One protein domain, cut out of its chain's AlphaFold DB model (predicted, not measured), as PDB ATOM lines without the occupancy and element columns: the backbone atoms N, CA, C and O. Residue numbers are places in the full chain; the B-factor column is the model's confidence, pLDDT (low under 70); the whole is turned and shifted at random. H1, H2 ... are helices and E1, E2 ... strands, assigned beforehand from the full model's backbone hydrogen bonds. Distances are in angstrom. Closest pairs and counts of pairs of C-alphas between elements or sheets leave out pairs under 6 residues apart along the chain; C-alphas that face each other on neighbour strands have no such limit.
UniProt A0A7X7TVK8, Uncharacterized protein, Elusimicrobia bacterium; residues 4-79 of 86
ATOM      1  N   TYR A   4     203.982 185.077 152.378       77.06
ATOM      2  CA  TYR A   4     204.865 186.148 152.847       77.06
ATOM      3  C   TYR A   4     204.122 187.459 153.139       77.06
ATOM      4  O   TYR A   4     204.519 188.167 154.056       77.06
ATOM      5  N   ILE A   5     203.018 187.755 152.445       84.44
ATOM      6  CA  ILE A   5     202.223 188.977 152.665       84.44
ATOM      7  C   ILE A   5     201.682 189.004 154.096       84.44
ATOM      8  O   ILE A   5     201.681 190.038 154.745       84.44
ATOM      9  N   LYS A   6     201.299 187.842 154.636       85.56
ATOM     10  CA  LYS A   6     200.825 187.720 156.023       85.56
ATOM     11  C   LYS A   6     201.946 187.745 157.064       85.56
ATOM     12  O   LYS A   6     201.660 187.853 158.251       85.56
ATOM     13  N   LYS A   7     203.202 187.566 156.643       89.44
ATOM     14  CA  LYS A   7     204.353 187.452 157.548       89.44
ATOM     15  C   LYS A   7     204.909 188.816 157.959       89.44
ATOM     16  O   LYS A   7     205.487 188.916 159.037       89.44
ATOM     17  N   PHE A   8     204.748 189.833 157.117       92.12
ATOM     18  CA  PHE A   8     205.267 191.179 157.346       92.12
ATOM     19  C   PHE A   8     204.096 192.157 157.422       92.12
ATOM     20  O   PHE A   8     203.300 192.236 156.489       92.12
ATOM     21  N   SER A   9     203.983 192.877 158.538       91.75
ATOM     22  CA  SER A   9     202.894 193.829 158.801       91.75
ATOM     23  C   SER A   9     202.896 195.039 157.870       91.75
ATOM     24  O   SER A   9     201.892 195.739 157.764       91.75
ATOM     25  N   GLU A  10     204.022 195.290 157.207       94.25
ATOM     26  CA  GLU A  10     204.210 196.349 156.224       94.25
ATOM     27  C   GLU A  10     203.312 196.137 155.002       94.25
ATOM     28  O   GLU A  10     202.774 197.109 154.476       94.25
ATOM     29  N   PHE A  11     203.099 194.884 154.575       95.06
ATOM     30  CA  PHE A  11     202.148 194.588 153.506       95.06
ATOM     31  C   PHE A  11     200.725 194.703 154.038       95.06
ATOM     32  O   PHE A  11     200.227 193.837 154.760       95.06
ATOM     33  N   LYS A  12     200.041 195.762 153.624       95.44
ATOM     34  CA  LYS A  12     198.638 195.973 153.961       95.44
ATOM     35  C   LYS A  12     197.764 195.347 152.888       95.44
ATOM     36  O   LYS A  12     198.092 195.378 151.704       95.44
ATOM     37  N   THR A  13     196.640 194.774 153.301       94.62
ATOM     38  CA  THR A  13     195.660 194.188 152.384       94.62
ATOM     39  C   THR A  13     194.274 194.698 152.704       94.62
ATOM     40  O   THR A  13     193.884 194.684 153.869       94.62
ATOM     41  N   THR A  14     193.517 195.100 151.691       94.62
ATOM     42  CA  THR A  14     192.131 195.546 151.863       94.62
ATOM     43  C   THR A  14     191.271 195.175 150.658       94.62
ATOM     44  O   THR A  14     191.769 194.957 149.552       94.62
ATOM     45  N   GLN A  15     189.965 195.085 150.881       94.88
ATOM     46  CA  GLN A  15     188.953 195.032 149.822       94.88
ATOM     47  C   GLN A  15     188.272 196.392 149.617       94.88
ATOM     48  O   GLN A  15     187.584 196.584 148.619       94.88
ATOM     49  N   ASN A  16     188.477 197.334 150.540       94.88
ATOM     50  CA  ASN A  16     187.900 198.665 150.508       94.88
ATOM     51  C   ASN A  16     188.919 199.668 149.949       94.88
ATOM     52  O   ASN A  16     189.947 199.947 150.563       94.88
ATOM     53  N   THR A  17     188.630 200.225 148.776       93.25
ATOM     54  CA  THR A  17     189.528 201.158 148.083       93.25
ATOM     55  C   THR A  17     189.671 202.508 148.778       93.25
ATOM     56  O   THR A  17     190.659 203.199 148.533       93.25
ATOM     57  N   ASP A  18     188.730 202.875 149.648       95.19
ATOM     58  CA  ASP A  18     188.731 204.166 150.347       95.19
ATOM     59  C   ASP A  18     189.766 204.219 151.483       95.19
ATOM     60  O   ASP A  18     190.159 205.294 151.930       95.19
ATOM     61  N   GLU A  19     190.250 203.061 151.935       94.00
ATOM     62  CA  GLU A  19     191.300 202.956 152.958       94.00
ATOM     63  C   GLU A  19     192.700 203.235 152.395       94.00
ATOM     64  O   GLU A  19     193.647 203.478 153.146       94.00
ATOM     65  N   ILE A  20     192.848 203.187 151.070       96.69
ATOM     66  CA  ILE A  20     194.136 203.303 150.400       96.69
ATOM     67  C   ILE A  20     194.459 204.780 150.175       96.69
ATOM     68  O   ILE A  20     193.768 205.493 149.449       96.69
ATOM     69  N   LYS A  21     195.581 205.238 150.734       96.88
ATOM     70  CA  LYS A  21     196.160 206.551 150.415       96.88
ATOM     71  C   LYS A  21     196.849 206.496 149.052       96.88
ATOM     72  O   LYS A  21     198.066 206.370 148.969       96.88
ATOM     73  N   TRP A  22     196.063 206.560 147.981       96.75
ATOM     74  CA  TRP A  22     196.516 206.341 146.600       96.75
ATOM     75  C   TRP A  22     197.736 207.165 146.181       96.75
ATOM     76  O   TRP A  22     198.555 206.676 145.411       96.75
ATOM     77  N   ASP A  23     197.881 208.383 146.700       97.94
ATOM     78  CA  ASP A  23     199.021 209.251 146.397       97.94
ATOM     79  C   ASP A  23     200.345 208.755 147.004       97.94
ATOM     80  O   ASP A  23     201.406 209.010 146.433       97.94
ATOM     81  N   ASP A  24     200.285 208.020 148.118       97.94
ATOM     82  CA  ASP A  24     201.421 207.636 148.964       97.94
ATOM     83  C   ASP A  24     201.645 206.119 149.024       97.94
ATOM     84  O   ASP A  24     202.380 205.641 149.887       97.94
ATOM     85  N   CYS A  25     201.028 205.345 148.130       97.88
ATOM     86  CA  CYS A  25     201.117 203.886 148.141       97.88
ATOM     87  C   CYS A  25     201.547 203.312 146.789       97.88
ATOM     88  O   CYS A  25     201.262 203.865 145.727       97.88
ATOM     89  N   VAL A  26     202.169 202.134 146.829       97.25
ATOM     90  CA  VAL A  26     202.223 201.215 145.684       97.25
ATOM     91  C   VAL A  26     201.214 200.114 145.931       97.25
ATOM     92  O   VAL A  26     201.270 199.459 146.967       97.25
ATOM     93  N   VAL A  27     200.301 199.919 144.989       97.19
ATOM     94  CA  VAL A  27     199.142 199.036 145.121       97.19
ATOM     95  C   VAL A  27     199.140 198.045 143.971       97.19
ATOM     96  O   VAL A  27     199.333 198.423 142.818       97.19
ATOM     97  N   TRP A  28     198.876 196.778 144.247       95.19
ATOM     98  CA  TRP A  28     198.642 195.771 143.219       95.19
ATOM     99  C   TRP A  28     197.516 194.838 143.628       95.19
ATOM    100  O   TRP A  28     197.131 194.751 144.796       95.19
ATOM    101  N   LYS A  29     196.962 194.136 142.645       92.06
ATOM    102  CA  LYS A  29     195.892 193.173 142.894       92.06
ATOM    103  C   LYS A  29     196.481 191.791 143.170       92.06
ATOM    104  O   LYS A  29     197.276 191.296 142.367       92.06
ATOM    105  N   GLU A  30     196.048 191.154 144.257       89.38
ATOM    106  CA  GLU A  30     196.174 189.707 144.469       89.38
ATOM    107  C   GLU A  30     194.790 189.101 144.705       89.38
ATOM    108  O   GLU A  30     194.152 189.355 145.728       89.38
ATOM    109  N   SER A  31     194.352 188.243 143.781       86.31
ATOM    110  CA  SER A  31     193.037 187.597 143.845       86.31
ATOM    111  C   SER A  31     191.918 188.642 144.032       86.31
ATOM    112  O   SER A  31     191.744 189.503 143.167       86.31
ATOM    113  N   ASP A  32     191.208 188.600 145.162       87.44
ATOM    114  CA  ASP A  32     190.047 189.445 145.463       87.44
ATOM    115  C   ASP A  32     190.377 190.629 146.386       87.44
ATOM    116  O   ASP A  32     189.473 191.255 146.934       87.44
ATOM    117  N   CYS A  33     191.659 190.934 146.605       91.94
ATOM    118  CA  CYS A  33     192.084 192.045 147.455       91.94
ATOM    119  C   CYS A  33     193.165 192.906 146.796       91.94
ATOM    120  O   CYS A  33     193.904 192.470 145.907       91.94
ATOM    121  N   PHE A  34     193.248 194.148 147.258       94.69
ATOM    122  CA  PHE A  34     194.365 195.037 146.991       94.69
ATOM    123  C   PHE A  34     195.425 194.818 148.056       94.69
ATOM    124  O   PHE A  34     195.120 194.828 149.249       94.69
ATOM    125  N   VAL A  35     196.664 194.637 147.620       95.50
ATOM    126  CA  VAL A  35     197.837 194.632 148.490       95.50
ATOM    127  C   VAL A  35     198.596 195.914 148.225       95.50
ATOM    128  O   VAL A  35     198.729 196.327 147.071       95.50
ATOM    129  N   TYR A  36     199.066 196.560 149.282       96.75
ATOM    130  CA  TYR A  36     199.782 197.809 149.146       96.75
ATOM    131  C   TYR A  36     200.872 197.996 150.193       96.75
ATOM    132  O   TYR A  36     200.822 197.444 151.293       96.75
ATOM    133  N   LEU A  37     201.859 198.799 149.807       97.38
ATOM    134  CA  LEU A  37     202.921 199.307 150.663       97.38
ATOM    135  C   LEU A  37     202.846 200.830 150.678       97.38
ATOM    136  O   LEU A  37     202.687 201.457 149.629       97.38
ATOM    137  N   GLU A  38     202.965 201.410 151.867       97.06
ATOM    138  CA  GLU A  38     203.039 202.859 152.046       97.06
ATOM    139  C   GLU A  38     204.434 203.381 151.694       97.06
ATOM    140  O   GLU A  38     205.431 202.661 151.770       97.06
ATOM    141  N   SER A  39     204.514 204.661 151.341       97.06
ATOM    142  CA  SER A  39     205.751 205.342 150.961       97.06
ATOM    143  C   SER A  39     206.842 205.272 152.033       97.06
ATOM    144  O   SER A  39     208.019 205.262 151.682       97.06
ATOM    145  N   SER A  40     206.483 205.147 153.318       96.12
ATOM    146  CA  SER A  40     207.434 204.941 154.424       96.12
ATOM    147  C   SER A  40     208.248 203.655 154.282       96.12
ATOM    148  O   SER A  40     209.400 203.599 154.707       96.12
ATOM    149  N   GLU A  41     207.674 202.635 153.646       97.38
ATOM    150  CA  GLU A  41     208.299 201.327 153.455       97.38
ATOM    151  C   GLU A  41     209.104 201.248 152.155       97.38
ATOM    152  O   GLU A  41     209.797 200.259 151.905       97.38
ATOM    153  N   ILE A  42     209.038 202.283 151.312       97.62
ATOM    154  CA  ILE A  42     209.537 202.266 149.939       97.62
ATOM    155  C   ILE A  42     210.614 203.331 149.762       97.62
ATOM    156  O   ILE A  42     210.388 204.528 149.916       97.62
ATOM    157  N   ARG A  43     211.805 202.906 149.341       97.25
ATOM    158  CA  ARG A  43     212.857 203.834 148.922       97.25
ATOM    159  C   ARG A  43     212.559 204.406 147.543       97.25
ATOM    160  O   ARG A  43     212.644 205.618 147.350       97.25
ATOM    161  N   TYR A  44     212.281 203.520 146.590       97.56
ATOM    162  CA  TYR A  44     211.840 203.842 145.238       97.56
ATOM    163  C   TYR A  44     211.272 202.599 144.544       97.56
ATOM    164  O   TYR A  44     211.462 201.466 144.995       97.56
ATOM    165  N   VAL A  45     210.607 202.822 143.417       97.25
ATOM    166  CA  VAL A  45     210.135 201.785 142.497       97.25
ATOM    167  C   VAL A  45     210.923 201.861 141.195       97.25
ATOM    168  O   VAL A  45     211.127 202.955 140.680       97.25
ATOM    169  N   SER A  46     211.343 200.723 140.646       95.38
ATOM    170  CA  SER A  46     211.931 200.635 139.301       95.38
ATOM    171  C   SER A  46     211.070 199.766 138.391       95.38
ATOM    172  O   SER A  46     210.456 198.792 138.836       95.38
ATOM    173  N   TRP A  47     211.010 200.151 137.118       90.50
ATOM    174  CA  TRP A  47     210.264 199.460 136.076       90.50
ATOM    175  C   TRP A  47     211.235 198.912 135.046       90.50
ATOM    176  O   TRP A  47     211.935 199.666 134.374       90.50
ATOM    177  N   SER A  48     211.236 197.595 134.876       89.44
ATOM    178  CA  SER A  48     212.053 196.942 133.859       89.44
ATOM    179  C   SER A  48     211.246 195.862 133.167       89.44
ATOM    180  O   SER A  48     210.696 194.979 133.819       89.44
ATOM    181  N   LEU A  49     211.149 195.951 131.836       86.44
ATOM    182  CA  LEU A  49     210.478 194.955 130.990       86.44
ATOM    183  C   LEU A  49     209.037 194.628 131.436       86.44
ATOM    184  O   LEU A  49     208.596 193.485 131.362       86.44
ATOM    185  N   GLY A  50     208.307 195.635 131.925       83.69
ATOM    186  CA  GLY A  50     206.937 195.471 132.425       83.69
ATOM    187  C   GLY A  50     206.831 194.865 133.830       83.69
ATOM    188  O   GLY A  50     205.720 194.679 134.316       83.69
ATOM    189  N   VAL A  51     207.953 194.591 134.497       88.25
ATOM    190  CA  VAL A  51     208.002 194.148 135.894       88.25
ATOM    191  C   VAL A  51     208.281 195.340 136.798       88.25
ATOM    192  O   VAL A  51     209.217 196.112 136.573       88.25
ATOM    193  N   VAL A  52     207.479 195.459 137.853       94.00
ATOM    194  CA  VAL A  52     207.657 196.476 138.888       94.00
ATOM    195  C   VAL A  52     208.490 195.899 140.024       94.00
ATOM    196  O   VAL A  52     208.141 194.873 140.608       94.00
ATOM    197  N   SER A  53     209.584 196.578 140.350       95.62
ATOM    198  CA  SER A  53     210.452 196.254 141.478       95.62
ATOM    199  C   SER A  53     210.311 197.322 142.551       95.62
ATOM    200  O   SER A  53     210.578 198.495 142.297       95.62
ATOM    201  N   ILE A  54     209.919 196.927 143.759       96.81
ATOM    202  CA  ILE A  54     209.875 197.808 144.927       96.81
ATOM    203  C   ILE A  54     211.177 197.629 145.698       96.81
ATOM    204  O   ILE A  54     211.502 196.519 146.126       96.81
ATOM    205  N   ILE A  55     211.918 198.718 145.885       97.25
ATOM    206  CA  ILE A  55     213.130 198.730 146.700       97.25
ATOM    207  C   ILE A  55     212.759 199.241 148.094       97.25
ATOM    208  O   ILE A  55     212.333 200.396 148.207       97.25
ATOM    209  N   PRO A  56     212.894 198.419 149.152       97.31
ATOM    210  CA  PRO A  56     212.484 198.813 150.494       97.31
ATOM    211  C   PRO A  56     213.259 200.017 151.037       97.31
ATOM    212  O   PRO A  56     214.449 200.196 150.752       97.31
ATOM    213  N   HIS A  57     212.592 200.836 151.849       97.19
ATOM    214  CA  HIS A  57     213.250 201.901 152.601       97.19
ATOM    215  C   HIS A  57     214.263 201.296 153.590       97.19
ATOM    216  O   HIS A  57     213.925 200.305 154.233       97.19
ATOM    217  N   PRO A  58     215.475 201.860 153.771       95.75
ATOM    218  CA  PRO A  58     216.496 201.274 154.651       95.75
ATOM    219  C   PRO A  58     216.052 201.059 156.105       95.75
ATOM    220  O   PRO A  58     216.584 200.189 156.789       95.75
ATOM    221  N   GLU A  59     215.088 201.852 156.572       95.44
ATOM    222  CA  GLU A  59     214.523 201.751 157.925       95.44
ATOM    223  C   GLU A  59     213.351 200.760 158.022       95.44
ATOM    224  O   GLU A  59     212.979 200.362 159.125       95.44
ATOM    225  N   SER A  60     212.800 200.318 156.886       94.12
ATOM    226  CA  SER A  60     211.738 199.312 156.842       94.12
ATOM    227  C   SER A  60     212.262 197.954 157.302       94.12
ATOM    228  O   SER A  60     213.384 197.550 156.974       94.12
ATOM    229  N   ILE A  61     211.424 197.177 157.994       94.38
ATOM    230  CA  ILE A  61     211.743 195.778 158.311       94.38
ATOM    231  C   ILE A  61     211.964 194.986 157.018       94.38
ATOM    232  O   ILE A  61     212.834 194.114 156.985       94.38
ATOM    233  N   LEU A  62     211.263 195.330 155.933       95.06
ATOM    234  CA  LEU A  62     211.404 194.674 154.634       95.06
ATOM    235  C   LEU A  62     212.842 194.739 154.101       95.06
ATOM    236  O   LEU A  62     213.316 193.747 153.552       95.06
ATOM    237  N   ALA A  63     213.572 195.837 154.331       96.00
ATOM    238  CA  ALA A  63     214.964 195.985 153.888       96.00
ATOM    239  C   ALA A  63     215.930 195.002 154.566       96.00
ATOM    240  O   ALA A  63     216.988 194.699 154.020       96.00
ATOM    241  N   LYS A  64     215.574 194.467 155.741       95.12
ATOM    242  CA  LYS A  64     216.383 193.450 156.433       95.12
ATOM    243  C   LYS A  64     216.293 192.078 155.766       95.12
ATOM    244  O   LYS A  64     217.171 191.245 155.977       95.12
ATOM    245  N   TYR A  65     215.229 191.834 155.004       94.25
ATOM    246  CA  TYR A  65     214.935 190.532 154.404       94.25
ATOM    247  C   TYR A  65     215.017 190.545 152.877       94.25
ATOM    248  O   TYR A  65     215.306 189.508 152.280       94.25
ATOM    249  N   PHE A  66     214.772 191.691 152.243       94.12
ATOM    250  CA  PHE A  66     214.640 191.808 150.797       94.12
ATOM    251  C   PHE A  66     215.473 192.968 150.258       94.12
ATOM    252  O   PHE A  66     215.331 194.107 150.693       94.12
ATOM    253  N   ASN A  67     216.281 192.685 149.234       93.19
ATOM    254  CA  ASN A  67     216.936 193.730 148.442       93.19
ATOM    255  C   ASN A  67     215.958 194.391 147.459       93.19
ATOM    256  O   ASN A  67     216.067 195.578 147.168       93.19
ATOM    257  N   ALA A  68     215.007 193.608 146.945       94.38
ATOM    258  CA  ALA A  68     213.954 194.047 146.046       94.38
ATOM    259  C   ALA A  68     212.741 193.121 146.190       94.38
ATOM    260  O   ALA A  68     212.895 191.920 146.432       94.38
ATOM    261  N   ILE A  69     211.545 193.673 146.009       94.81
ATOM    262  CA  ILE A  69     210.283 192.934 145.966       94.81
ATOM    263  C   ILE A  69     209.738 193.054 144.545       94.81
ATOM    264  O   ILE A  69     209.411 194.149 144.090       94.81
ATOM    265  N   LEU A  70     209.666 191.928 143.838       93.81
ATOM    266  CA  LEU A  70     209.149 191.878 142.473       93.81
ATOM    267  C   LEU A  70     207.636 191.686 142.504       93.81
ATOM    268  O   LEU A  70     207.142 190.697 143.048       93.81
ATOM    269  N   ILE A  71     206.906 192.617 141.897       92.25
ATOM    270  CA  ILE A  71     205.454 192.544 141.797       92.25
ATOM    271  C   ILE A  71     205.084 191.931 140.455       92.25
ATOM    272  O   ILE A  71     205.207 192.560 139.405       92.25
ATOM    273  N   ASN A  72     204.608 190.689 140.506       86.62
ATOM    274  CA  ASN A  72     204.070 189.984 139.350       86.62
ATOM    275  C   ASN A  72     202.538 190.041 139.379       86.62
ATOM    276  O   ASN A  72     201.868 189.070 139.730       86.62
ATOM    277  N   SER A  73     201.990 191.217 139.081       89.12
ATOM    278  CA  SER A  73     200.548 191.448 139.000       89.12
ATOM    279  C   SER A  73     200.217 192.113 137.665       89.12
ATOM    280  O   SER A  73     200.964 192.995 137.239       89.12
ATOM    281  N   PRO A  74     199.097 191.751 137.008       86.31
ATOM    282  CA  PRO A  74     198.662 192.413 135.776       86.31
ATOM    283  C   PRO A  74     198.302 193.888 135.992       86.31
ATOM    284  O   PRO A  74     198.091 194.623 135.031       86.31
ATOM    285  N   THR A  75     198.171 194.331 137.243       90.25
ATOM    286  CA  THR A  75     197.848 195.715 137.567       90.25
ATOM    287  C   THR A  75     198.647 196.153 138.778       90.25
ATOM    288  O   THR A  75     198.462 195.633 139.879       90.25
ATOM    289  N   VAL A  76     199.507 197.143 138.553       94.62
ATOM    290  CA  VAL A  76     200.258 197.841 139.591       94.62
ATOM    291  C   VAL A  76     199.996 199.331 139.433       94.62
ATOM    292  O   VAL A  76     200.115 199.881 138.339       94.62
ATOM    293  N   LEU A  77     199.610 199.967 140.527       95.50
ATOM    294  CA  LEU A  77     199.301 201.383 140.628       95.50
ATOM    295  C   LEU A  77     200.331 202.009 141.562       95.50
ATOM    296  O   LEU A  77     200.543 201.528 142.675       95.50
ATOM    297  N   VAL A  78     200.998 203.058 141.095       96.62
ATOM    298  CA  VAL A  78     202.057 203.743 141.839       96.62
ATOM    299  C   VAL A  78     201.594 205.164 142.120       96.62
ATOM    300  O   VAL A  78     201.294 205.912 141.190       96.62
ATOM    301  N   GLY A  79     201.509 205.514 143.401       97.56
ATOM    302  CA  GLY A  79     201.111 206.839 143.852       97.56
ATOM    303  C   GLY A  79     202.078 207.931 143.409       97.56
ATOM    304  O   GLY A  79     203.280 207.704 143.267       97.56
TER     305      GLY A  79
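What this domain is: This is residues 4 to 79 of the 86 residues of an uncharacterized protein of Elusimicrobia bacterium (UniProt A0A7X7TVK8). Two small antiparallel sheets lie partly face to face with their strands crossed, a loose sandwich joined by two tight links, E3 to E4 and E6 to E7. The short helix H1 sits at one end of the smaller sheet, E4 - E5 - E6. The larger sheet has the order E1 - E3 - E2 - E7. The printed part has 76 residues with seven named strands and one named helix, along the chain E1 E2 E3 E4 E5 H1 E6 E7, and is mostly strand. It is compact and rounded, with a radius of gyration of the C-alphas of 11.6 A and spans of 29 by 29 by 23 A.

Where its parts are: In the larger sheet, E1 is residues 12 to 14, beginning at C-alpha 12 (198.638, 195.973, 153.961), and E2 is residues 25 to 30, 15.5 A. E3 is residues 33 to 38, 16.1 A, and E7 is residues 76 to 78, ending at C-alpha 78 (202.057, 203.743, 141.839). E4 is residues 42 to 48, 17.1 A, E5 is residues 51 to 56, 16.0 A, and E6 is residues 69 to 71. H1 is residues 61 to 65, 7.3 A.

How they stand to each other: E2 and E3 form a hairpin, with N 28 and O 35 2.9 A apart. E1 is antiparallel to E3, with N 14 to O 34 at 2.9 A, and E7 to E2, with N 27 to O 77 at 2.8 A. From edge to edge this sheet's strands turn by 65 degrees. Between the sheets, the closest C-alphas of E2 and E6 are those of Trp 28 and Ile 71, 7.7 A apart. In the hairpin E4 and E5, N 46 and O 53 are 2.9 A apart; in the antiparallel pair E5 and E6, N 54 and O 69 are 2.8 A apart. H1 only grazes this sheet, with residues 62 to 65; its closest C-alphas to E5 are those of Ala 63 and Pro 56, 5.1 A apart. In H1, 0 of 1 O i to N i+4 pairs and 2 of 2 O i to N i+3 pairs are within hydrogen-bond range.

The domain as a whole: The C-alphas farthest apart are those of Asp 18 and Leu 49, 30.5 A. The printed part has no cut and no long link. Its mean pLDDT is 93.7, and no printed residue is under 70.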